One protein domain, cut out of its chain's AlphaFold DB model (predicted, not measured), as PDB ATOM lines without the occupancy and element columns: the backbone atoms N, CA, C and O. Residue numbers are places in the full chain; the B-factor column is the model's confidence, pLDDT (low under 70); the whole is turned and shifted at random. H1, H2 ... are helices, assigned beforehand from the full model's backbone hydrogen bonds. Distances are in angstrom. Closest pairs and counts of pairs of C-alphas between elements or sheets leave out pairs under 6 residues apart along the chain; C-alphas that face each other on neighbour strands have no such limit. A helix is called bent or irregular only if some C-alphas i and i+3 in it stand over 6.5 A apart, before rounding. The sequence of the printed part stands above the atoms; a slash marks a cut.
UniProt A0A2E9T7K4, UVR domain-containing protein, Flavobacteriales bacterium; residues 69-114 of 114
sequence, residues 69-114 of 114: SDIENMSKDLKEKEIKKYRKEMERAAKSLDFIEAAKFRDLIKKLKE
ATOM      1  N   SER A  69     -18.432  25.123 -15.439       52.06
ATOM      2  CA  SER A  69     -17.894  24.229 -16.471       52.06
ATOM      3  C   SER A  69     -16.509  23.629 -16.167       52.06
ATOM      4  O   SER A  69     -16.231  22.520 -16.614       52.06
ATOM      5  N   ASP A  70     -15.653  24.280 -15.376       54.75
ATOM      6  CA  ASP A  70     -14.358  23.716 -14.965       54.75
ATOM      7  C   ASP A  70     -14.547  22.692 -13.836       54.75
ATOM      8  O   ASP A  70     -13.910  21.642 -13.825       54.75
ATOM      9  N   ILE A  71     -15.496  22.947 -12.925       54.41
ATOM     10  CA  ILE A  71     -15.826  22.050 -11.804       54.41
ATOM     11  C   ILE A  71     -16.485  20.758 -12.306       54.41
ATOM     12  O   ILE A  71     -16.226  19.688 -11.757       54.41
ATOM     13  N   GLU A  72     -17.310  20.804 -13.352       55.53
ATOM     14  CA  GLU A  72     -17.914  19.599 -13.943       55.53
ATOM     15  C   GLU A  72     -16.896  18.713 -14.683       55.53
ATOM     16  O   GLU A  72     -17.037  17.490 -14.673       55.53
ATOM     17  N   ASN A  73     -15.830  19.300 -15.239       54.34
ATOM     18  CA  ASN A  73     -14.790  18.578 -15.983       54.34
ATOM     19  C   ASN A  73     -13.647  18.027 -15.109       54.34
ATOM     20  O   ASN A  73     -12.778  17.299 -15.600       54.34
ATOM     21  N   MET A  74     -13.624  18.330 -13.808       57.34
ATOM     22  CA  MET A  74     -12.620  17.786 -12.894       57.34
ATOM     23  C   MET A  74     -12.974  16.367 -12.447       57.34
ATOM     24  O   MET A  74     -14.028  16.110 -11.861       57.34
ATOM     25  N   SER A  75     -12.036  15.441 -12.663       65.75
ATOM     26  CA  SER A  75     -12.107  14.084 -12.113       65.75
ATOM     27  C   SER A  75     -12.330  14.127 -10.596       65.75
ATOM     28  O   SER A  75     -11.760  14.975  -9.903       65.75
ATOM     29  N   LYS A  76     -13.131  13.195 -10.062       68.50
ATOM     30  CA  LYS A  76     -13.470  13.101  -8.626       68.50
ATOM     31  C   LYS A  76     -12.231  13.167  -7.721       68.50
ATOM     32  O   LYS A  76     -12.273  13.770  -6.654       68.50
ATOM     33  N   ASP A  77     -11.115  12.618  -8.197       70.50
ATOM     34  CA  ASP A  77      -9.835  12.592  -7.486       70.50
ATOM     35  C   ASP A  77      -9.174  13.984  -7.361       70.50
ATOM     36  O   ASP A  77      -8.499  14.284  -6.376       70.50
ATOM     37  N   LEU A  78      -9.391  14.873  -8.336       73.06
ATOM     38  CA  LEU A  78      -8.916  16.259  -8.284       73.06
ATOM     39  C   LEU A  78      -9.781  17.105  -7.340       73.06
ATOM     40  O   LEU A  78      -9.232  17.860  -6.536       73.06
ATOM     41  N   LYS A  79     -11.108  16.904  -7.350       74.31
ATOM     42  CA  LYS A  79     -12.029  17.564  -6.406       74.31
ATOM     43  C   LYS A  79     -11.691  17.226  -4.957       74.31
ATOM     44  O   LYS A  79     -11.634  18.111  -4.107       74.31
ATOM     45  N   GLU A  80     -11.406  15.958  -4.655       79.31
ATOM     46  CA  GLU A  80     -11.007  15.561  -3.300       79.31
ATOM     47  C   GLU A  80      -9.688  16.203  -2.849       79.31
ATOM     48  O   GLU A  80      -9.551  16.581  -1.679       79.31
ATOM     49  N   LYS A  81      -8.716  16.353  -3.759       82.88
ATOM     50  CA  LYS A  81      -7.439  17.025  -3.469       82.88
ATOM     51  C   LYS A  81      -7.646  18.507  -3.166       82.88
ATOM     52  O   LYS A  81      -7.096  18.999  -2.178       82.88
ATOM     53  N   GLU A  82      -8.472  19.197  -3.946       81.88
ATOM     54  CA  GLU A  82      -8.810  20.602  -3.698       81.88
ATOM     55  C   GLU A  82      -9.604  20.792  -2.407       81.88
ATOM     56  O   GLU A  82      -9.256  21.648  -1.596       81.88
ATOM     57  N   ILE A  83     -10.594  19.938  -2.132       84.88
ATOM     58  CA  ILE A  83     -11.350  19.972  -0.872       84.88
ATOM     59  C   ILE A  83     -10.414  19.797   0.331       84.88
ATOM     60  O   ILE A  83     -10.545  20.516   1.324       84.88
ATOM     61  N   LYS A  84      -9.444  18.872   0.264       88.12
ATOM     62  CA  LYS A  84      -8.440  18.701   1.329       88.12
ATOM     63  C   LYS A  84      -7.564  19.945   1.493       88.12
ATOM     64  O   LYS A  84      -7.270  20.320   2.631       88.12
ATOM     65  N   LYS A  85      -7.170  20.592   0.392       88.31
ATOM     66  CA  LYS A  85      -6.388  21.836   0.419       88.31
ATOM     67  C   LYS A  85      -7.175  22.972   1.078       88.31
ATOM     68  O   LYS A  85      -6.709  23.513   2.080       88.31
ATOM     69  N   TYR A  86      -8.387  23.253   0.604       89.25
ATOM     70  CA  TYR A  86      -9.236  24.312   1.155       89.25
ATOM     71  C   TYR A  86      -9.632  24.053   2.606       89.25
ATOM     72  O   TYR A  86      -9.702  24.984   3.400       89.25
ATOM     73  N   ARG A  87      -9.816  22.790   3.010       88.81
ATOM     74  CA  ARG A  87     -10.070  22.446   4.417       88.81
ATOM     75  C   ARG A  87      -8.884  22.799   5.315       88.81
ATOM     76  O   ARG A  87      -9.081  23.315   6.411       88.81
ATOM     77  N   LYS A  88      -7.656  22.564   4.843       91.94
ATOM     78  CA  LYS A  88      -6.431  22.928   5.567       91.94
ATOM     79  C   LYS A  88      -6.254  24.446   5.663       91.94
ATOM     80  O   LYS A  88      -5.801  24.934   6.695       91.94
ATOM     81  N   GLU A  89      -6.605  25.184   4.612       89.00
ATOM     82  CA  GLU A  89      -6.572  26.654   4.602       89.00
ATOM     83  C   GLU A  89      -7.657  27.248   5.513       89.00
ATOM     84  O   GLU A  89      -7.350  28.103   6.338       89.00
ATOM     85  N   MET A  90      -8.871  26.690   5.502       91.44
ATOM     86  CA  MET A  90      -9.953  27.044   6.428       91.44
ATOM     87  C   MET A  90      -9.552  26.855   7.897       91.44
ATOM     88  O   MET A  90      -9.788  27.734   8.722       91.44
ATOM     89  N   GLU A  91      -8.930  25.722   8.243       89.56
ATOM     90  CA  GLU A  91      -8.465  25.459   9.611       89.56
ATOM     91  C   GLU A  91      -7.334  26.405  10.036       89.56
ATOM     92  O   GLU A  91      -7.247  26.771  11.209       89.56
ATOM     93  N   ARG A  92      -6.468  26.817   9.103       91.94
ATOM     94  CA  ARG A  92      -5.429  27.824   9.363       91.94
ATOM     95  C   ARG A  92      -6.041  29.198   9.614       91.94
ATOM     96  O   ARG A  92      -5.705  29.792  10.632       91.94
ATOM     97  N   ALA A  93      -6.964  29.633   8.760       89.75
ATOM     98  CA  ALA A  93      -7.687  30.895   8.906       89.75
ATOM     99  C   ALA A  93      -8.486  30.948  10.223       89.75
ATOM    100  O   ALA A  93      -8.422  31.919  10.971       89.75
ATOM    101  N   ALA A  94      -9.150  29.845  10.588       89.44
ATOM    102  CA  ALA A  94      -9.846  29.730  11.870       89.44
ATOM    103  C   ALA A  94      -8.887  29.822  13.072       89.44
ATOM    104  O   ALA A  94      -9.225  30.437  14.084       89.44
ATOM    105  N   LYS A  95      -7.680  29.243  12.970       90.62
ATOM    106  CA  LYS A  95      -6.637  29.353  14.006       90.62
ATOM    107  C   LYS A  95      -6.038  30.755  14.098       90.62
ATOM    108  O   LYS A  95      -5.686  31.169  15.197       90.62
ATOM    109  N   SER A  96      -5.929  31.479  12.984       89.88
ATOM    110  CA  SER A  96      -5.482  32.876  12.956       89.88
ATOM    111  C   SER A  96      -6.592  33.877  13.288       89.88
ATOM    112  O   SER A  96      -6.358  35.077  13.187       89.88
ATOM    113  N   LEU A  97      -7.775  33.401  13.706       88.38
ATOM    114  CA  LEU A  97      -8.967  34.205  14.008       88.38
ATOM    115  C   LEU A  97      -9.501  35.006  12.804       88.38
ATOM    116  O   LEU A  97     -10.308  35.918  12.980       88.38
ATOM    117  N   ASP A  98      -9.102  34.642  11.582       86.69
ATOM    118  CA  ASP A  98      -9.640  35.219  10.351       86.69
ATOM    119  C   ASP A  98     -10.862  34.418   9.888       86.69
ATOM    120  O   ASP A  98     -10.804  33.469   9.099       86.69
ATOM    121  N   PHE A  99     -12.014  34.795  10.436       86.38
ATOM    122  CA  PHE A  99     -13.278  34.135  10.132       86.38
ATOM    123  C   PHE A  99     -13.811  34.467   8.730       86.38
ATOM    124  O   PHE A  99     -14.642  33.715   8.218       86.38
ATOM    125  N   ILE A 100     -13.340  35.552   8.100       81.38
ATOM    126  CA  ILE A 100     -13.762  35.950   6.749       81.38
ATOM    127  C   ILE A 100     -13.185  34.960   5.746       81.38
ATOM    128  O   ILE A 100     -13.913  34.397   4.925       81.38
ATOM    129  N   GLU A 101     -11.883  34.712   5.838       83.31
ATOM    130  CA  GLU A 101     -11.210  33.776   4.949       83.31
ATOM    131  C   GLU A 101     -11.697  32.337   5.192       83.31
ATOM    132  O   GLU A 101     -12.010  31.611   4.245       83.31
ATOM    133  N   ALA A 102     -11.908  31.950   6.457       86.94
ATOM    134  CA  ALA A 102     -12.470  30.643   6.798       86.94
ATOM    135  C   ALA A 102     -13.884  30.428   6.219       86.94
ATOM    136  O   ALA A 102     -14.186  29.346   5.705       86.94
ATOM    137  N   ALA A 103     -14.754  31.444   6.260       88.00
ATOM    138  CA  ALA A 103     -16.092  31.362   5.673       88.00
ATOM    139  C   ALA A 103     -16.040  31.206   4.144       88.00
ATOM    140  O   ALA A 103     -16.761  30.372   3.595       88.00
ATOM    141  N   LYS A 104     -15.134  31.928   3.466       86.38
ATOM    142  CA  LYS A 104     -14.914  31.783   2.017       86.38
ATOM    143  C   LYS A 104     -14.503  30.356   1.651       86.38
ATOM    144  O   LYS A 104     -15.106  29.756   0.763       86.38
ATOM    145  N   PHE A 105     -13.536  29.777   2.367       88.00
ATOM    146  CA  PHE A 105     -13.106  28.398   2.117       88.00
ATOM    147  C   PHE A 105     -14.210  27.372   2.392       88.00
ATOM    148  O   PHE A 105     -14.351  26.412   1.635       88.00
ATOM    149  N   ARG A 106     -15.041  27.579   3.422       86.12
ATOM    150  CA  ARG A 106     -16.215  26.731   3.687       86.12
ATOM    151  C   ARG A 106     -17.181  26.720   2.501       86.12
ATOM    152  O   ARG A 106     -17.651  25.652   2.108       86.12
ATOM    153  N   ASP A 107     -17.472  27.887   1.939       86.44
ATOM    154  CA  ASP A 107     -18.437  28.018   0.850       86.44
ATOM    155  C   ASP A 107     -17.877  27.458  -0.470       86.44
ATOM    156  O   ASP A 107     -18.609  26.809  -1.219       86.44
ATOM    157  N   LEU A 108     -16.566  27.589  -0.714       83.31
ATOM    158  CA  LEU A 108     -15.871  26.915  -1.821       83.31
ATOM    159  C   LEU A 108     -15.915  25.385  -1.684       83.31
ATOM    160  O   LEU A 108     -16.241  24.692  -2.645       83.31
ATOM    161  N   ILE A 109     -15.667  24.843  -0.485       85.12
ATOM    162  CA  ILE A 109     -15.781  23.397  -0.221       85.12
ATOM    163  C   ILE A 109     -17.209  22.905  -0.474       85.12
ATOM    164  O   ILE A 109     -17.392  21.795  -0.968       85.12
ATOM    165  N   LYS A 110     -18.222  23.707  -0.123       83.31
ATOM    166  CA  LYS A 110     -19.623  23.358  -0.368       83.31
ATOM    167  C   LYS A 110     -19.920  23.280  -1.869       83.31
ATOM    168  O   LYS A 110     -20.480  22.279  -2.298       83.31
ATOM    169  N   LYS A 111     -19.457  24.260  -2.654       80.31
ATOM    170  CA  LYS A 111     -19.597  24.272  -4.121       80.31
ATOM    171  C   LYS A 111     -18.890  23.107  -4.818       80.31
ATOM    172  O   LYS A 111     -19.371  22.642  -5.834       80.31
ATOM    173  N   LEU A 112     -17.754  22.642  -4.293       77.12
ATOM    174  CA  LEU A 112     -17.018  21.505  -4.867       77.12
ATOM    175  C   LEU A 112     -17.628  20.135  -4.522       77.12
ATOM    176  O   LEU A 112     -17.247  19.132  -5.130       77.12
ATOM    177  N   LYS A 113     -18.503  20.077  -3.508       74.56
ATOM    178  CA  LYS A 113     -19.199  18.856  -3.072       74.56
ATOM    179  C   LYS A 113     -20.566  18.659  -3.726       74.56
ATOM    180  O   LYS A 113     -21.018  17.516  -3.752       74.56
ATOM    181  N   GLU A 114     -21.217  19.746  -4.137       68.12
ATOM    182  CA  GLU A 114     -22.391  19.707  -5.023       68.12
ATOM    183  C   GLU A 114     -21.982  19.229  -6.426       68.12
ATOM    184  O   GLU A 114     -22.761  18.434  -6.995       68.12
TER     185      GLU A 114
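What this domain is: This is residues 69 to 114 of the 114 residues of the protein "UVR domain-containing protein" of Flavobacteriales bacterium (UniProt A0A2E9T7K4). The model is a helical hairpin: two helices, H2 and the shorter H3, lie side by side and run opposite ways, joined by a turn at one end. The small helix H1, five residues long, sits at the other, open end of the hairpin, near the beginning of H2 and the end of H3. The printed part has 46 residues with three named helices, in the order H1, H2, H3, and no named strand; its class is all helix. The whole is only just compact, close to loose, with a radius of gyration of the C-alphas of 11.3 A, and its outline is a rod that spans 34 by 15 by 13 A.

Where its parts are: H1 is residues 69 to 73 and begins with C-alpha 69 at (-17.894, 24.229, -16.471); it measures 6.5 A from first to last C-alpha. H2, the longest helix, is residues 76 to 95, from C-alpha 76 at (-13.470, 13.101, -8.626) to C-alpha 95 at (-6.637, 29.353, 14.006), a length of 28.7 A. H3 is residues 99 to 113, with a length of 21.0 A, and ends with C-alpha 113 at (-19.199, 18.856, -3.072). No helix is bent or irregular.

How they stand to each other: H1 is close to H2 but not clearly touching it; their closest C-alphas, those of Ile 71 and Lys 79, are 8.0 A apart. H1 is also close to H3 but not clearly touching it, and here the closest C-alphas are those of Ile 71 and Leu 112, 7.1 A apart. H2 and H3 touch, with 22 pairs of C-alphas within 8 A; the closest C-alphas, those of Met 90 and Ala 102, are 4.4 A apart. They form a helical hairpin at a shallow tilt of 15 degrees, opposite ways, with their centres 9.1 A apart. In H2 and H3 every O i to N i+4 pair is within hydrogen-bond range, while in H1 0 of 1 such pairs is within range and 1 of 2 O i to N i+3 pairs is.

The domain as a whole: The two C-alphas farthest apart, those of Asn 73 and Leu 97, are 34.3 A apart, and the first and last printed C-alphas, those of Ser 69 and Glu 114, are 13.1 A apart. The printed part has no cut and ends at residue 114, the chain's last residue. The links H1 to H2, with 2 residues, and H2 to H3, with 3 residues, are tight, and no link is long. The mean pLDDT of the printed part is 79.9; residues 69 to 76 and residue 114 are under 70, and the mean of H1 is 54.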